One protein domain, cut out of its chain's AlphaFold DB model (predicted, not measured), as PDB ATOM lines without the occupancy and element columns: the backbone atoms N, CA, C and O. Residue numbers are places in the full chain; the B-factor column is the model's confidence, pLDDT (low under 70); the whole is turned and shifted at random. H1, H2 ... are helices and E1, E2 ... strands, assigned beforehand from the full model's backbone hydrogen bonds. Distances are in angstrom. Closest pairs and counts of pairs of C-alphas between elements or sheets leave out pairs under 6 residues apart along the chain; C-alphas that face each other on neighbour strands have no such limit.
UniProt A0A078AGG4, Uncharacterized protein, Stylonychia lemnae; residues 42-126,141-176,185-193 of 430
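What this domain is: This is residues 42 to 126, 141 to 176 and 185 to 193 of the 430 residues of an uncharacterized protein of Stylonychia lemnae (UniProt A0A078AGG4). Little regular structure: a small parallel sheet, E1 E2 E4, has H1 over one face and long loops around; H3 and H4 pair at one end, and H2 sticks out at the other. The 130 printed residues run E1 H1 E2 E3 E4 H2 H3 H4 E5, mixed in class, 51 in named elements. The whole is compact, radius of gyration of the C-alphas 15.5 A, spanning 50 by 29 by 27 A.

Where its parts are: E1 is residues 42 to 45, from C-alpha 42 at (-5.881, 20.320, 13.121); H1 66 to 75, 14.4 A; E2 82 to 88, 19.5 A; E3 102 to 105; E4 108 to 114, 18.7 A; H2 122 to 126; H3 155 to 160; H4 166 to 170; E5 189 to 191, ending with C-alpha 191 at (-7.223, 5.369, -7.411).

How they stand to each other: Within hydrogen-bond range are N 43 and O 84 of E1 and E2, 2.9 A, and N 85 and O 110 of E2 and E4, 2.8 A. E1, H1, E2 form a strand-helix-strand unit, a helix between parallel neighbours, with a right-handed crossover. H1's height over the sheet is 10.4 A. H3 and H4 touch, closest C-alphas Tyr 155 and Val 169, 5.9 A. E3 and E5 pair with no named strand. In the four helices every O i to N i+4 pair is within range.

The domain as a whole: Cuts leave gaps of 15.8 A from C-alpha 126 to 141 and 10.9 A from 176 to 185. Links E1 to H1 and E2 to E3 are long. pLDDT is under 70 at residues 96 to 99, 116 to 126, 141 to 151 and 192 to 193.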
ATOM      1  N   GLN A  42      -5.422  21.717  13.094       96.50
ATOM      2  CA  GLN A  42      -5.881  20.320  13.121       96.50
ATOM      3  C   GLN A  42      -7.288  20.129  12.543       96.50
ATOM      4  O   GLN A  42      -8.268  20.754  12.958       96.50
ATOM      5  N   TYR A  43      -7.385  19.181  11.615       96.56
ATOM      6  CA  TYR A  43      -8.603  18.772  10.923       96.56
ATOM      7  C   TYR A  43      -8.724  17.245  10.913       96.56
ATOM      8  O   TYR A  43      -7.717  16.539  10.839       96.56
ATOM      9  N   TYR A  44      -9.954  16.735  10.965       95.75
ATOM     10  CA  TYR A  44     -10.273  15.306  10.920       95.75
ATOM     11  C   TYR A  44     -11.359  15.029   9.880       95.75
ATOM     12  O   TYR A  44     -12.371  15.734   9.846       95.75
ATOM     13  N   VAL A  45     -11.152  13.989   9.067       93.31
ATOM     14  CA  VAL A  45     -12.065  13.566   7.995       93.31
ATOM     15  C   VAL A  45     -12.409  12.079   8.127       93.31
ATOM     16  O   VAL A  45     -11.516  11.229   8.199       93.31
ATOM     17  N   ASP A  46     -13.705  11.767   8.149       91.75
ATOM     18  CA  ASP A  46     -14.285  10.426   8.282       91.75
ATOM     19  C   ASP A  46     -15.687  10.377   7.645       91.75
ATOM     20  O   ASP A  46     -16.693  10.684   8.286       91.75
ATOM     21  N   ASN A  47     -15.766   9.943   6.384       84.69
ATOM     22  CA  ASN A  47     -17.029   9.768   5.648       84.69
ATOM     23  C   ASN A  47     -17.949   8.707   6.290       84.69
ATOM     24  O   ASN A  47     -19.158   8.706   6.084       84.69
ATOM     25  N   LEU A  48     -17.399   7.812   7.121       87.12
ATOM     26  CA  LEU A  48     -18.170   6.800   7.851       87.12
ATOM     27  C   LEU A  48     -18.740   7.326   9.183       87.12
ATOM     28  O   LEU A  48     -19.407   6.577   9.910       87.12
ATOM     29  N   SER A  49     -18.494   8.600   9.515       89.06
ATOM     30  CA  SER A  49     -19.035   9.253  10.705       89.06
ATOM     31  C   SER A  49     -20.564   9.307  10.675       89.06
ATOM     32  O   SER A  49     -21.185   9.728   9.700       89.06
ATOM     33  N   LYS A  50     -21.183   8.915  11.793       90.00
ATOM     34  CA  LYS A  50     -22.641   8.971  11.995       90.00
ATOM     35  C   LYS A  50     -23.107  10.264  12.661       90.00
ATOM     36  O   LYS A  50     -24.300  10.411  12.918       90.00
ATOM     37  N   GLU A  51     -22.186  11.176  12.957       85.38
ATOM     38  CA  GLU A  51     -22.521  12.463  13.551       85.38
ATOM     39  C   GLU A  51     -23.313  13.320  12.553       85.38
ATOM     40  O   GLU A  51     -22.980  13.418  11.368       85.38
ATOM     41  N   SER A  52     -24.380  13.955  13.040       79.00
ATOM     42  CA  SER A  52     -25.214  14.871  12.249       79.00
ATOM     43  C   SER A  52     -24.582  16.254  12.067       79.00
ATOM     44  O   SER A  52     -25.102  17.070  11.314       79.00
ATOM     45  N   ILE A  53     -23.495  16.528  12.791       80.12
ATOM     46  CA  ILE A  53     -22.768  17.794  12.818       80.12
ATOM     47  C   ILE A  53     -21.330  17.522  12.380       80.12
ATOM     48  O   ILE A  53     -20.710  16.560  12.833       80.12
ATOM     49  N   GLU A  54     -20.808  18.396  11.526       86.38
ATOM     50  CA  GLU A  54     -19.471  18.303  10.948       86.38
ATOM     51  C   GLU A  54     -18.722  19.598  11.260       86.38
ATOM     52  O   GLU A  54     -19.123  20.679  10.836       86.38
ATOM     53  N   LEU A  55     -17.674  19.489  12.075       87.56
ATOM     54  CA  LEU A  55     -16.865  20.616  12.554       87.56
ATOM     55  C   LEU A  55     -15.366  20.342  12.349       87.56
ATOM     56  O   LEU A  55     -14.518  21.008  12.936       87.56
ATOM     57  N   GLY A  56     -15.009  19.304  11.588       91.00
ATOM     58  CA  GLY A  56     -13.630  18.857  11.384       91.00
ATOM     59  C   GLY A  56     -12.852  18.504  12.653       91.00
ATOM     60  O   GLY A  56     -11.626  18.490  12.597       91.00
ATOM     61  N   THR A  57     -13.512  18.284  13.792       92.31
ATOM     62  CA  THR A  57     -12.859  17.879  15.053       92.31
ATOM     63  C   THR A  57     -12.786  16.356  15.131       92.31
ATOM     64  O   THR A  57     -13.533  15.671  14.443       92.31
ATOM     65  N   GLN A  58     -11.954  15.782  16.006       92.44
ATOM     66  CA  GLN A  58     -11.890  14.317  16.138       92.44
ATOM     67  C   GLN A  58     -13.242  13.690  16.542       92.44
ATOM     68  O   GLN A  58     -13.536  12.557  16.163       92.44
ATOM     69  N   LYS A  59     -14.067  14.425  17.304       91.00
ATOM     70  CA  LYS A  59     -15.412  13.994  17.719       91.00
ATOM     71  C   LYS A  59     -16.465  14.223  16.632       91.00
ATOM     72  O   LYS A  59     -17.327  13.373  16.455       91.00
ATOM     73  N   TYR A  60     -16.387  15.351  15.930       90.00
ATOM     74  CA  TYR A  60     -17.301  15.756  14.860       90.00
ATOM     75  C   TYR A  60     -16.495  16.000  13.572       90.00
ATOM     76  O   TYR A  60     -16.280  17.164  13.207       90.00
ATOM     77  N   PRO A  61     -15.962  14.942  12.933       93.19
ATOM     78  CA  PRO A  61     -15.121  15.074  11.746       93.19
ATOM     79  C   PRO A  61     -15.943  15.553  10.548       93.19
ATOM     80  O   PRO A  61     -17.166  15.404  10.527       93.19
ATOM     81  N   PHE A  62     -15.270  16.109   9.542       92.06
ATOM     82  CA  PHE A  62     -15.881  16.315   8.229       92.06
ATOM     83  C   PHE A  62     -16.084  14.972   7.530       92.06
ATOM     84  O   PHE A  62     -15.279  14.056   7.710       92.06
ATOM     85  N   LYS A  63     -17.134  14.835   6.723       86.62
ATOM     86  CA  LYS A  63     -17.344  13.635   5.904       86.62
ATOM     87  C   LYS A  63     -16.592  13.713   4.578       86.62
ATOM     88  O   LYS A  63     -16.145  12.675   4.097       86.62
ATOM     89  N   GLN A  64     -16.392  14.912   4.026       86.25
ATOM     90  CA  GLN A  64     -15.649  15.119   2.781       86.25
ATOM     91  C   GLN A  64     -14.262  15.732   3.021       86.25
ATOM     92  O   GLN A  64     -14.010  16.405   4.021       86.25
ATOM     93  N   ILE A  65     -13.328  15.460   2.106       88.88
ATOM     94  CA  ILE A  65     -11.925  15.891   2.234       88.88
ATOM     95  C   ILE A  65     -11.714  17.349   1.816       88.88
ATOM     96  O   ILE A  65     -10.761  17.978   2.263       88.88
ATOM     97  N   ASP A  66     -12.616  17.893   1.003       88.06
ATOM     98  CA  ASP A  66     -12.671  19.280   0.535       88.06
ATOM     99  C   ASP A  66     -13.126  20.289   1.602       88.06
ATOM    100  O   ASP A  66     -12.707  21.447   1.545       88.06
ATOM    101  N   ASP A  67     -13.906  19.875   2.606       89.00
ATOM    102  CA  ASP A  67     -14.385  20.767   3.675       89.00
ATOM    103  C   ASP A  67     -13.259  21.506   4.428       89.00
ATOM    104  O   ASP A  67     -13.313  22.743   4.472       89.00
ATOM    105  N   PRO A  68     -12.198  20.829   4.936       93.31
ATOM    106  CA  PRO A  68     -11.023  21.496   5.491       93.31
ATOM    107  C   PRO A  68     -10.470  22.606   4.590       93.31
ATOM    108  O   PRO A  68     -10.322  23.742   5.033       93.31
ATOM    109  N   PHE A  69     -10.192  22.305   3.316       94.00
ATOM    110  CA  PHE A  69      -9.545  23.250   2.398       94.00
ATOM    111  C   PHE A  69     -10.388  24.502   2.187       94.00
ATOM    112  O   PHE A  69      -9.846  25.605   2.171       94.00
ATOM    113  N   ARG A  70     -11.711  24.354   2.078       90.50
ATOM    114  CA  ARG A  70     -12.632  25.484   1.906       90.50
ATOM    115  C   ARG A  70     -12.719  26.357   3.144       90.50
ATOM    116  O   ARG A  70     -12.700  27.582   3.025       90.50
ATOM    117  N   GLU A  71     -12.792  25.745   4.321       91.69
ATOM    118  CA  GLU A  71     -12.811  26.470   5.588       91.69
ATOM    119  C   GLU A  71     -11.516  27.269   5.790       91.69
ATOM    120  O   GLU A  71     -11.569  28.469   6.076       91.69
ATOM    121  N   ILE A  72     -10.368  26.632   5.552       94.19
ATOM    122  CA  ILE A  72      -9.036  27.244   5.625       94.19
ATOM    123  C   ILE A  72      -8.915  28.381   4.609       94.19
ATOM    124  O   ILE A  72      -8.579  29.504   4.976       94.19
ATOM    125  N   PHE A  73      -9.228  28.127   3.338       94.25
ATOM    126  CA  PHE A  73      -9.119  29.120   2.270       94.25
ATOM    127  C   PHE A  73      -9.980  30.356   2.560       94.25
ATOM    128  O   PHE A  73      -9.512  31.486   2.433       94.25
ATOM    129  N   ASN A  74     -11.228  30.167   2.999       91.81
ATOM    130  CA  ASN A  74     -12.163  31.270   3.213       91.81
ATOM    131  C   ASN A  74     -11.883  32.094   4.488       91.81
ATOM    132  O   ASN A  74     -12.235  33.285   4.505       91.81
ATOM    133  N   ASN A  75     -11.262  31.500   5.520       91.94
ATOM    134  CA  ASN A  75     -11.154  32.088   6.866       91.94
ATOM    135  C   ASN A  75      -9.715  32.230   7.412       91.94
ATOM    136  O   ASN A  75      -9.443  33.198   8.115       91.94
ATOM    137  N   ALA A  76      -8.780  31.334   7.074       92.00
ATOM    138  CA  ALA A  76      -7.420  31.292   7.642       92.00
ATOM    139  C   ALA A  76      -6.350  32.056   6.825       92.00
ATOM    140  O   ALA A  76      -5.175  32.049   7.170       92.00
ATOM    141  N   TYR A  77      -6.738  32.754   5.757       88.44
ATOM    142  CA  TYR A  77      -5.843  33.435   4.804       88.44
ATOM    143  C   TYR A  77      -4.992  34.596   5.370       88.44
ATOM    144  O   TYR A  77      -4.163  35.142   4.645       88.44
ATOM    145  N   GLN A  78      -5.215  35.031   6.617       87.00
ATOM    146  CA  GLN A  78      -4.526  36.191   7.211       87.00
ATOM    147  C   GLN A  78      -3.150  35.869   7.813       87.00
ATOM    148  O   GLN A  78      -2.355  36.785   8.025       87.00
ATOM    149  N   GLN A  79      -2.877  34.599   8.118       88.56
ATOM    150  CA  GLN A  79      -1.629  34.128   8.723       88.56
ATOM    151  C   GLN A  79      -1.221  32.798   8.071       88.56
ATOM    152  O   GLN A  79      -2.067  32.102   7.513       88.56
ATOM    153  N   GLU A  80       0.066  32.446   8.129       92.81
ATOM    154  CA  GLU A  80       0.559  31.141   7.669       92.81
ATOM    155  C   GLU A  80       0.566  30.145   8.837       92.81
ATOM    156  O   GLU A  80       1.224  30.357   9.859       92.81
ATOM    157  N   TYR A  81      -0.162  29.046   8.668       95.31
ATOM    158  CA  TYR A  81      -0.341  27.958   9.618       95.31
ATOM    159  C   TYR A  81       0.277  26.658   9.088       95.31
ATOM    160  O   TYR A  81       0.373  26.416   7.880       95.31
ATOM    161  N   ASN A  82       0.654  25.784  10.022       97.25
ATOM    162  CA  ASN A  82       1.025  24.400   9.738       97.25
ATOM    163  C   ASN A  82      -0.193  23.518  10.020       97.25
ATOM    164  O   ASN A  82      -0.535  23.268  11.175       97.25
ATOM    165  N   ILE A  83      -0.868  23.099   8.957       97.88
ATOM    166  CA  ILE A  83      -2.189  22.484   8.996       97.88
ATOM    167  C   ILE A  83      -2.055  20.981   8.793       97.88
ATOM    168  O   ILE A  83      -1.479  20.537   7.804       97.88
ATOM    169  N   THR A  84      -2.628  20.188   9.694       98.19
ATOM    170  CA  THR A  84      -2.703  18.729   9.576       98.19
ATOM    171  C   THR A  84      -4.143  18.297   9.313       98.19
ATOM    172  O   THR A  84      -5.024  18.506  10.145       98.19
ATOM    173  N   ILE A  85      -4.377  17.666   8.164       97.31
ATOM    174  CA  ILE A  85      -5.639  17.023   7.800       97.31
ATOM    175  C   ILE A  85      -5.473  15.519   8.021       97.31
ATOM    176  O   ILE A  85      -4.776  14.827   7.277       97.31
ATOM    177  N   ASN A  86      -6.114  15.025   9.074       95.94
ATOM    178  CA  ASN A  86      -6.090  13.634   9.488       95.94
ATOM    179  C   ASN A  86      -7.255  12.886   8.817       95.94
ATOM    180  O   ASN A  86      -8.420  13.106   9.144       95.94
ATOM    181  N   VAL A  87      -6.947  11.981   7.893       91.38
ATOM    182  CA  VAL A  87      -7.906  11.118   7.187       91.38
ATOM    183  C   VAL A  87      -8.065   9.788   7.922       91.38
ATOM    184  O   VAL A  87      -7.081   9.147   8.290       91.38
ATOM    185  N   LYS A  88      -9.294   9.329   8.148       89.69
ATOM    186  CA  LYS A  88      -9.536   8.045   8.817       89.69
ATOM    187  C   LYS A  88      -9.050   6.875   7.953       89.69
ATOM    188  O   LYS A  88      -9.502   6.702   6.821       89.69
ATOM    189  N   THR A  89      -8.178   6.023   8.499       82.12
ATOM    190  CA  THR A  89      -7.790   4.754   7.850       82.12
ATOM    191  C   THR A  89      -9.022   3.930   7.469       82.12
ATOM    192  O   THR A  89      -9.918   3.763   8.300       82.12
ATOM    193  N   ASN A  90      -9.026   3.347   6.267       75.56
ATOM    194  CA  ASN A  90     -10.117   2.520   5.725       75.56
ATOM    195  C   ASN A  90     -11.463   3.254   5.515       75.56
ATOM    196  O   ASN A  90     -12.493   2.597   5.366       75.56
ATOM    197  N   SER A  91     -11.470   4.592   5.482       75.88
ATOM    198  CA  SER A  91     -12.621   5.382   5.023       75.88
ATOM    199  C   SER A  91     -12.469   5.718   3.533       75.88
ATOM    200  O   SER A  91     -11.514   6.414   3.184       75.88
ATOM    201  N   PRO A  92     -13.397   5.315   2.643       73.50
ATOM    202  CA  PRO A  92     -13.433   5.846   1.283       73.50
ATOM    203  C   PRO A  92     -13.844   7.326   1.333       73.50
ATOM    204  O   PRO A  92     -14.899   7.655   1.881       73.50
ATOM    205  N   LEU A  93     -13.004   8.219   0.799       76.75
ATOM    206  CA  LEU A  93     -13.254   9.665   0.721       76.75
ATOM    207  C   LEU A  93     -13.292  10.120  -0.735       76.75
ATOM    208  O   LEU A  93     -12.547   9.593  -1.556       76.75
ATOM    209  N   TYR A  94     -14.111  11.126  -1.036       72.19
ATOM    210  CA  TYR A  94     -14.384  11.575  -2.402       72.19
ATOM    211  C   TYR A  94     -13.712  12.938  -2.685       72.19
ATOM    212  O   TYR A  94     -13.914  13.890  -1.942       72.19
ATOM    213  N   ILE A  95     -12.887  13.030  -3.743       72.94
ATOM    214  CA  ILE A  95     -12.294  14.283  -4.260       72.94
ATOM    215  C   ILE A  95     -13.041  14.709  -5.523       72.94
ATOM    216  O   ILE A  95     -12.990  14.062  -6.567       72.94
ATOM    217  N   PHE A  96     -13.669  15.872  -5.473       69.50
ATOM    218  CA  PHE A  96     -14.538  16.373  -6.529       69.50
ATOM    219  C   PHE A  96     -13.768  17.119  -7.627       69.50
ATOM    220  O   PHE A  96     -14.068  18.279  -7.892       69.50
ATOM    221  N   ALA A  97     -12.782  16.458  -8.249       64.06
ATOM    222  CA  ALA A  97     -11.746  17.015  -9.136       64.06
ATOM    223  C   ALA A  97     -12.010  18.433  -9.691       64.06
ATOM    224  O   ALA A  97     -11.357  19.366  -9.232       64.06
ATOM    225  N   SER A  98     -12.965  18.591 -10.619       67.31
ATOM    226  CA  SER A  98     -13.252  19.865 -11.307       67.31
ATOM    227  C   SER A  98     -14.367  20.719 -10.675       67.31
ATOM    228  O   SER A  98     -14.517  21.885 -11.034       67.31
ATOM    229  N   ASN A  99     -15.168  20.164  -9.757       67.88
ATOM    230  CA  ASN A  99     -16.295  20.864  -9.112       67.88
ATOM    231  C   ASN A  99     -15.899  21.469  -7.755       67.88
ATOM    232  O   ASN A  99     -16.340  22.560  -7.402       67.88
ATOM    233  N   MET A 100     -15.079  20.750  -6.984       76.19
ATOM    234  CA  MET A 100     -14.542  21.168  -5.687       76.19
ATOM    235  C   MET A 100     -13.070  20.718  -5.599       76.19
ATOM    236  O   MET A 100     -12.745  19.762  -4.892       76.19
ATOM    237  N   PRO A 101     -12.163  21.371  -6.352       84.75
ATOM    238  CA  PRO A 101     -10.723  21.156  -6.219       84.75
ATOM    239  C   PRO A 101     -10.265  21.445  -4.785       84.75
ATOM    240  O   PRO A 101     -10.885  22.227  -4.067       84.75
ATOM    241  N   LEU A 102      -9.156  20.849  -4.367       91.69
ATOM    242  CA  LEU A 102      -8.518  21.047  -3.068       91.69
ATOM    243  C   LEU A 102      -7.505  22.190  -3.203       91.69
ATOM    244  O   LEU A 102      -6.344  21.974  -3.559       91.69
ATOM    245  N   VAL A 103      -7.972  23.424  -3.002       93.81
ATOM    246  CA  VAL A 103      -7.170  24.633  -3.232       93.81
ATOM    247  C   VAL A 103      -6.403  25.002  -1.971       93.81
ATOM    248  O   VAL A 103      -6.982  25.253  -0.915       93.81
ATOM    249  N   MET A 104      -5.084  25.072  -2.100       94.75
ATOM    250  CA  MET A 104      -4.159  25.412  -1.023       94.75
ATOM    251  C   MET A 104      -3.552  26.777  -1.322       94.75
ATOM    252  O   MET A 104      -2.915  26.926  -2.362       94.75
ATOM    253  N   LEU A 105      -3.747  27.763  -0.442       94.38
ATOM    254  CA  LEU A 105      -3.291  29.140  -0.651       94.38
ATOM    255  C   LEU A 105      -2.531  29.678   0.567       94.38
ATOM    256  O   LEU A 105      -3.139  29.905   1.607       94.38
ATOM    257  N   ASN A 106      -1.232  29.955   0.411       93.50
ATOM    258  CA  ASN A 106      -0.362  30.556   1.436       93.50
ATOM    259  C   ASN A 106      -0.279  29.790   2.780       93.50
ATOM    260  O   ASN A 106      -0.033  30.408   3.812       93.50
ATOM    261  N   GLN A 107      -0.454  28.462   2.791       95.56
ATOM    262  CA  GLN A 107      -0.375  27.632   4.011       95.56
ATOM    263  C   GLN A 107       0.594  26.451   3.841       95.56
ATOM    264  O   GLN A 107       1.020  26.132   2.728       95.56
ATOM    265  N   ASN A 108       0.905  25.749   4.932       97.06
ATOM    266  CA  ASN A 108       1.670  24.501   4.889       97.06
ATOM    267  C   ASN A 108       0.768  23.330   5.290       97.06
ATOM    268  O   ASN A 108       0.414  23.183   6.458       97.06
ATOM    269  N   PHE A 109       0.393  22.499   4.320       97.81
ATOM    270  CA  PHE A 109      -0.519  21.372   4.502       97.81
ATOM    271  C   PHE A 109       0.236  20.060   4.715       97.81
ATOM    272  O   PHE A 109       1.131  19.705   3.951       97.81
ATOM    273  N   THR A 110      -0.192  19.295   5.710       98.06
ATOM    274  CA  THR A 110       0.138  17.884   5.915       98.06
ATOM    275  C   THR A 110      -1.151  17.083   5.849       98.06
ATOM    276  O   THR A 110      -2.074  17.333   6.616       98.06
ATOM    277  N   ILE A 111      -1.218  16.103   4.954       96.62
ATOM    278  CA  ILE A 111      -2.318  15.147   4.863       96.62
ATOM    279  C   ILE A 111      -1.762  13.781   5.230       96.62
ATOM    280  O   ILE A 111      -0.784  13.300   4.645       96.62
ATOM    281  N   THR A 112      -2.368  13.171   6.238       93.94
ATOM    282  CA  THR A 112      -1.937  11.876   6.756       93.94
ATOM    283  C   THR A 112      -3.117  11.075   7.268       93.94
ATOM    284  O   THR A 112      -4.207  11.613   7.454       93.94
ATOM    285  N   THR A 113      -2.915   9.785   7.513       88.62
ATOM    286  CA  THR A 113      -3.958   8.932   8.082       88.62
ATOM    287  C   THR A 113      -3.876   8.825   9.599       88.62
ATOM    288  O   THR A 113      -2.791   8.625  10.145       88.62
ATOM    289  N   TYR A 114      -5.028   8.827  10.274       88.69
ATOM    290  CA  TYR A 114      -5.150   8.462  11.688       88.69
ATOM    291  C   TYR A 114      -5.908   7.139  11.855       88.69
ATOM    292  O   TYR A 114      -6.849   6.839  11.115       88.69
ATOM    293  N   GLN A 115      -5.486   6.332  12.831       78.12
ATOM    294  CA  GLN A 115      -6.023   4.986  13.030       78.12
ATOM    295  C   GLN A 115      -7.467   4.989  13.542       78.12
ATOM    296  O   GLN A 115      -7.799   5.645  14.531       78.12
ATOM    297  N   GLY A 116      -8.291   4.131  12.943       58.03
ATOM    298  CA  GLY A 116      -9.517   3.613  13.543       58.03
ATOM    299  C   GLY A 116      -9.336   2.166  14.011       58.03
ATOM    300  O   GLY A 116      -9.675   1.253  13.267       58.03
ATOM    301  N   ASN A 117      -8.831   1.960  15.234       46.16
ATOM    302  CA  ASN A 117      -8.674   0.679  15.963       46.16
ATOM    303  C   ASN A 117      -7.897  -0.489  15.308       46.16
ATOM    304  O   ASN A 117      -7.483  -1.377  16.049       46.16
ATOM    305  N   ASN A 118      -7.659  -0.503  13.996       50.75
ATOM    306  CA  ASN A 118      -6.839  -1.501  13.302       50.75
ATOM    307  C   ASN A 118      -5.726  -0.798  12.502       50.75
ATOM    308  O   ASN A 118      -6.040   0.103  11.720       50.75
ATOM    309  N   PRO A 119      -4.445  -1.188  12.656       50.25
ATOM    310  CA  PRO A 119      -3.383  -0.726  11.770       50.25
ATOM    311  C   PRO A 119      -3.595  -1.258  10.345       50.25
ATOM    312  O   PRO A 119      -4.186  -2.315  10.138       50.25
ATOM    313  N   MET A 120      -3.104  -0.504   9.363       51.75
ATOM    314  CA  MET A 120      -3.172  -0.852   7.946       51.75
ATOM    315  C   MET A 120      -2.090  -1.887   7.620       51.75
ATOM    316  O   MET A 120      -0.902  -1.574   7.698       51.75
ATOM    317  N   ASP A 121      -2.497  -3.113   7.284       57.81
ATOM    318  CA  ASP A 121      -1.576  -4.175   6.877       57.81
ATOM    319  C   ASP A 121      -1.241  -4.042   5.385       57.81
ATOM    320  O   ASP A 121      -1.985  -4.466   4.497       57.81
ATOM    321  N   TRP A 122      -0.106  -3.397   5.112       52.09
ATOM    322  CA  TRP A 122       0.432  -3.270   3.762       52.09
ATOM    323  C   TRP A 122       1.015  -4.587   3.234       52.09
ATOM    324  O   TRP A 122       1.054  -4.767   2.018       52.09
ATOM    325  N   GLU A 123       1.429  -5.521   4.100       44.03
ATOM    326  CA  GLU A 123       1.929  -6.831   3.668       44.03
ATOM    327  C   GLU A 123       0.781  -7.701   3.135       44.03
ATOM    328  O   GLU A 123       0.958  -8.335   2.099       44.03
ATOM    329  N   GLU A 124      -0.429  -7.647   3.708       43.34
ATOM    330  CA  GLU A 124      -1.595  -8.369   3.161       43.34
ATOM    331  C   GLU A 124      -2.023  -7.847   1.768       43.34
ATOM    332  O   GLU A 124      -2.454  -8.626   0.910       43.34
ATOM    333  N   ILE A 125      -1.880  -6.540   1.510       43.91
ATOM    334  CA  ILE A 125      -2.151  -5.928   0.193       43.91
ATOM    335  C   ILE A 125      -1.053  -6.311  -0.817       43.91
ATOM    336  O   ILE A 125      -1.353  -6.679  -1.959       43.91
ATOM    337  N   MET A 126       0.213  -6.276  -0.391       40.72
ATOM    338  CA  MET A 126       1.392  -6.578  -1.215       40.72
ATOM    339  C   MET A 126       1.546  -8.077  -1.524       40.72
ATOM    340  O   MET A 126       1.916  -8.459  -2.633       40.72
ATOM    341  N   PHE A 141     -10.009   2.699  -1.470       36.12
ATOM    342  CA  PHE A 141     -10.147   4.139  -1.714       36.12
ATOM    343  C   PHE A 141     -10.832   4.346  -3.067       36.12
ATOM    344  O   PHE A 141     -10.412   3.765  -4.062       36.12
ATOM    345  N   PHE A 142     -11.937   5.088  -3.081       36.41
ATOM    346  CA  PHE A 142     -12.790   5.316  -4.251       36.41
ATOM    347  C   PHE A 142     -13.265   6.764  -4.242       36.41
ATOM    348  O   PHE A 142     -13.516   7.255  -3.151       36.41
ATOM    349  N   ILE A 143     -13.401   7.371  -5.438       36.19
ATOM    350  CA  ILE A 143     -13.820   8.756  -5.774       36.19
ATOM    351  C   ILE A 143     -14.471   8.744  -7.184       36.19
ATOM    352  O   ILE A 143     -13.745   8.506  -8.148       36.19
ATOM    353  N   GLN A 144     -15.770   8.897  -7.491       36.84
ATOM    354  CA  GLN A 144     -17.027   9.254  -6.798       36.84
ATOM    355  C   GLN A 144     -17.257  10.746  -6.466       36.84
ATOM    356  O   GLN A 144     -16.335  11.451  -6.080       36.84
ATOM    357  N   ILE A 145     -18.493  11.215  -6.736       37.38
ATOM    358  CA  ILE A 145     -18.958  12.617  -6.812       37.38
ATOM    359  C   ILE A 145     -20.484  12.640  -6.505       37.38
ATOM    360  O   ILE A 145     -21.250  12.081  -7.288       37.38
ATOM    361  N   GLU A 146     -20.936  13.287  -5.421       35.41
ATOM    362  CA  GLU A 146     -22.360  13.523  -5.066       35.41
ATOM    363  C   GLU A 146     -22.713  15.010  -4.804       35.41
ATOM    364  O   GLU A 146     -21.872  15.810  -4.404       35.41
ATOM    365  N   GLU A 147     -23.978  15.401  -4.994       33.41
ATOM    366  CA  GLU A 147     -24.440  16.782  -4.770       33.41
ATOM    367  C   GLU A 147     -24.805  17.056  -3.297       33.41
ATOM    368  O   GLU A 147     -25.881  16.688  -2.822       33.41
ATOM    369  N   SER A 148     -23.946  17.793  -2.591       40.69
ATOM    370  CA  SER A 148     -24.351  18.675  -1.486       40.69
ATOM    371  C   SER A 148     -24.306  20.133  -1.965       40.69
ATOM    372  O   SER A 148     -23.727  20.412  -3.014       40.69
ATOM    373  N   ILE A 149     -24.911  21.079  -1.231       48.31
ATOM    374  CA  ILE A 149     -24.701  22.518  -1.474       48.31
ATOM    375  C   ILE A 149     -23.428  22.915  -0.710       48.31
ATOM    376  O   ILE A 149     -23.503  23.090   0.508       48.31
ATOM    377  N   PRO A 150     -22.255  23.044  -1.358       61.09
ATOM    378  CA  PRO A 150     -21.008  23.264  -0.645       61.09
ATOM    379  C   PRO A 150     -20.865  24.757  -0.350       61.09
ATOM    380  O   PRO A 150     -21.319  25.599  -1.126       61.09
ATOM    381  N   ILE A 151     -20.167  25.112   0.729       67.75
ATOM    382  CA  ILE A 151     -19.698  26.493   0.909       67.75
ATOM    383  C   ILE A 151     -18.707  26.770  -0.231       67.75
ATOM    384  O   ILE A 151     -17.691  26.089  -0.279       67.75
ATOM    385  N   PRO A 152     -18.931  27.711  -1.164       82.06
ATOM    386  CA  PRO A 152     -18.005  27.910  -2.275       82.06
ATOM    387  C   PRO A 152     -16.676  28.529  -1.812       82.06
ATOM    388  O   PRO A 152     -16.610  29.258  -0.818       82.06
ATOM    389  N   TYR A 153     -15.607  28.287  -2.573       86.50
ATOM    390  CA  TYR A 153     -14.361  29.044  -2.447       86.50
ATOM    391  C   TYR A 153     -14.595  30.510  -2.832       86.50
ATOM    392  O   TYR A 153     -15.060  30.804  -3.936       86.50
ATOM    393  N   ASN A 154     -14.234  31.445  -1.957       91.38
ATOM    394  CA  ASN A 154     -14.381  32.874  -2.215       91.38
ATOM    395  C   ASN A 154     -13.139  33.440  -2.930       91.38
ATOM    396  O   ASN A 154     -12.335  34.174  -2.350       91.38
ATOM    397  N   TYR A 155     -12.961  33.059  -4.199       93.12
ATOM    398  CA  TYR A 155     -11.826  33.499  -5.020       93.12
ATOM    399  C   TYR A 155     -11.787  35.023  -5.214       93.12
ATOM    400  O   TYR A 155     -10.708  35.611  -5.195       93.12
ATOM    401  N   GLU A 156     -12.947  35.677  -5.349       93.94
ATOM    402  CA  GLU A 156     -13.044  37.138  -5.498       93.94
ATOM    403  C   GLU A 156     -12.479  37.872  -4.273       93.94
ATOM    404  O   GLU A 156     -11.706  38.820  -4.422       93.94
ATOM    405  N   LYS A 157     -12.785  37.387  -3.060       94.00
ATOM    406  CA  LYS A 157     -12.180  37.877  -1.816       94.00
ATOM    407  C   LYS A 157     -10.658  37.737  -1.855       94.00
ATOM    408  O   LYS A 157      -9.978  38.730  -1.615       94.00
ATOM    409  N   MET A 158     -10.111  36.573  -2.217       95.00
ATOM    410  CA  MET A 158      -8.648  36.384  -2.268       95.00
ATOM    411  C   MET A 158      -7.964  37.263  -3.321       95.00
ATOM    412  O   MET A 158      -6.888  37.796  -3.052       95.00
ATOM    413  N   ASN A 159      -8.606  37.488  -4.471       94.81
ATOM    414  CA  ASN A 159      -8.126  38.419  -5.496       94.81
ATOM    415  C   ASN A 159      -8.140  39.872  -4.992       94.81
ATOM    416  O   ASN A 159      -7.129  40.566  -5.055       94.81
ATOM    417  N   SER A 160      -9.244  40.322  -4.382       95.56
ATOM    418  CA  SER A 160      -9.342  41.679  -3.812       95.56
ATOM    419  C   SER A 160      -8.346  41.956  -2.676       95.56
ATOM    420  O   SER A 160      -8.002  43.111  -2.427       95.56
ATOM    421  N   LEU A 161      -7.861  40.905  -2.007       93.69
ATOM    422  CA  LEU A 161      -6.815  40.961  -0.985       93.69
ATOM    423  C   LEU A 161      -5.389  40.885  -1.567       93.69
ATOM    424  O   LEU A 161      -4.425  40.964  -0.808       93.69
ATOM    425  N   GLY A 162      -5.240  40.717  -2.885       93.81
ATOM    426  CA  GLY A 162      -3.950  40.555  -3.562       93.81
ATOM    427  C   GLY A 162      -3.261  39.212  -3.295       93.81
ATOM    428  O   GLY A 162      -2.059  39.095  -3.516       93.81
ATOM    429  N   LEU A 163      -3.997  38.210  -2.799       91.44
ATOM    430  CA  LEU A 163      -3.472  36.874  -2.490       91.44
ATOM    431  C   LEU A 163      -3.540  35.916  -3.687       91.44
ATOM    432  O   LEU A 163      -2.874  34.886  -3.678       91.44
ATOM    433  N   MET A 164      -4.333  36.248  -4.705       92.69
ATOM    434  CA  MET A 164      -4.402  35.560  -5.996       92.69
ATOM    435  C   MET A 164      -4.400  36.598  -7.116       92.69
ATOM    436  O   MET A 164      -4.870  37.715  -6.913       92.69
ATOM    437  N   SER A 165      -3.913  36.224  -8.295       90.19
ATOM    438  CA  SER A 165      -4.052  37.017  -9.522       90.19
ATOM    439  C   SER A 165      -5.363  36.724 -10.261       90.19
ATOM    440  O   SER A 165      -5.920  35.631 -10.143       90.19
ATOM    441  N   ASP A 166      -5.810  37.653 -11.117       90.31
ATOM    442  CA  ASP A 166      -6.977  37.461 -11.998       90.31
ATOM    443  C   ASP A 166      -6.903  36.148 -12.801       90.31
ATOM    444  O   ASP A 166      -7.903  35.447 -12.951       90.31
ATOM    445  N   ASN A 167      -5.707  35.779 -13.275       88.00
ATOM    446  CA  ASN A 167      -5.486  34.535 -14.012       88.00
ATOM    447  C   ASN A 167      -5.726  33.304 -13.120       88.00
ATOM    448  O   ASN A 167      -6.417  32.368 -13.509       88.00
ATOM    449  N   GLU A 168      -5.218  33.312 -11.887       88.75
ATOM    450  CA  GLU A 168      -5.419  32.212 -10.937       88.75
ATOM    451  C   GLU A 168      -6.871  32.097 -10.466       88.75
ATOM    452  O   GLU A 168      -7.307  30.992 -10.140       88.75
ATOM    453  N   VAL A 169      -7.648  33.186 -10.472       87.38
ATOM    454  CA  VAL A 169      -9.103  33.138 -10.246       87.38
ATOM    455  C   VAL A 169      -9.796  32.368 -11.370       87.38
ATOM    456  O   VAL A 169     -10.526  31.419 -11.078       87.38
ATOM    457  N   VAL A 170      -9.546  32.729 -12.635       85.75
ATOM    458  CA  VAL A 170     -10.285  32.179 -13.790       85.75
ATOM    459  C   VAL A 170      -9.778  30.827 -14.293       85.75
ATOM    460  O   VAL A 170     -10.533  30.119 -14.959       85.75
ATOM    461  N   ASN A 171      -8.536  30.443 -13.981       83.06
ATOM    462  CA  ASN A 171      -7.983  29.151 -14.387       83.06
ATOM    463  C   ASN A 171      -8.828  27.983 -13.865       83.06
ATOM    464  O   ASN A 171      -9.270  27.986 -12.710       83.06
ATOM    465  N   VAL A 172      -8.983  26.956 -14.705       77.38
ATOM    466  CA  VAL A 172      -9.538  25.661 -14.297       77.38
ATOM    467  C   VAL A 172      -8.626  25.056 -13.231       77.38
ATOM    468  O   VAL A 172      -7.401  25.152 -13.303       77.38
ATOM    469  N   LYS A 173      -9.245  24.481 -12.204       81.75
ATOM    470  CA  LYS A 173      -8.584  23.906 -11.036       81.75
ATOM    471  C   LYS A 173      -9.075  22.473 -10.913       81.75
ATOM    472  O   LYS A 173     -10.277  22.270 -10.775       81.75
ATOM    473  N   ASP A 174      -8.154  21.520 -10.955       77.50
ATOM    474  CA  ASP A 174      -8.441  20.097 -10.796       77.50
ATOM    475  C   ASP A 174      -7.669  19.542  -9.591       77.50
ATOM    476  O   ASP A 174      -6.492  19.852  -9.412       77.50
ATOM    477  N   MET A 175      -8.338  18.716  -8.778       86.44
ATOM    478  CA  MET A 175      -7.744  17.968  -7.654       86.44
ATOM    479  C   MET A 175      -6.884  18.854  -6.728       86.44
ATOM    480  O   MET A 175      -7.404  19.850  -6.230       86.44
ATOM    481  N   PHE A 176      -5.626  18.514  -6.421       92.06
ATOM    482  CA  PHE A 176      -4.779  19.310  -5.525       92.06
ATOM    483  C   PHE A 176      -4.167  20.507  -6.265       92.06
ATOM    484  O   PHE A 176      -3.200  20.353  -7.010       92.06
ATOM    485  N   LEU A 185       2.033  14.728   1.629       96.06
ATOM    486  CA  LEU A 185       1.138  13.569   1.567       96.06
ATOM    487  C   LEU A 185       1.826  12.360   2.202       96.06
ATOM    488  O   LEU A 185       2.973  12.056   1.864       96.06
ATOM    489  N   SER A 186       1.143  11.658   3.105       94.06
ATOM    490  CA  SER A 186       1.717  10.481   3.762       94.06
ATOM    491  C   SER A 186       0.699   9.397   4.093       94.06
ATOM    492  O   SER A 186      -0.367   9.700   4.622       94.06
ATOM    493  N   ASN A 187       1.059   8.131   3.860       87.19
ATOM    494  CA  ASN A 187       0.234   6.962   4.206       87.19
ATOM    495  C   ASN A 187      -1.132   6.925   3.483       87.19
ATOM    496  O   ASN A 187      -2.119   6.449   4.039       87.19
ATOM    497  N   LEU A 188      -1.203   7.442   2.251       86.19
ATOM    498  CA  LEU A 188      -2.433   7.545   1.454       86.19
ATOM    499  C   LEU A 188      -2.395   6.611   0.237       86.19
ATOM    500  O   LEU A 188      -1.337   6.370  -0.340       86.19
ATOM    501  N   ALA A 189      -3.562   6.136  -0.195       86.44
ATOM    502  CA  ALA A 189      -3.730   5.405  -1.448       86.44
ATOM    503  C   ALA A 189      -4.694   6.168  -2.360       86.44
ATOM    504  O   ALA A 189      -5.752   6.594  -1.907       86.44
ATOM    505  N   PHE A 190      -4.338   6.324  -3.632       84.62
ATOM    506  CA  PHE A 190      -5.126   7.017  -4.650       84.62
ATOM    507  C   PHE A 190      -5.482   6.052  -5.784       84.62
ATOM    508  O   PHE A 190      -4.633   5.276  -6.228       84.62
ATOM    509  N   GLY A 191      -6.722   6.128  -6.267       81.62
ATOM    510  CA  GLY A 191      -7.223   5.369  -7.411       81.62
ATOM    511  C   GLY A 191      -8.581   5.900  -7.873       81.62
ATOM    512  O   GLY A 191      -9.327   6.474  -7.074       81.62
ATOM    513  N   ASP A 192      -8.897   5.732  -9.155       69.25
ATOM    514  CA  ASP A 192     -10.092   6.338  -9.763       69.25
ATOM    515  C   ASP A 192     -11.313   5.424  -9.629       69.25
ATOM    516  O   ASP A 192     -11.250   4.240  -9.973       69.25
ATOM    517  N   ALA A 193     -12.476   5.971  -9.257       56.16
ATOM    518  CA  ALA A 193     -13.718   5.194  -9.356       56.16
ATOM    519  C   ALA A 193     -14.255   5.089 -10.786       56.16
ATOM    520  O   ALA A 193     -15.024   4.178 -11.092       56.16
TER     521      ALA A 193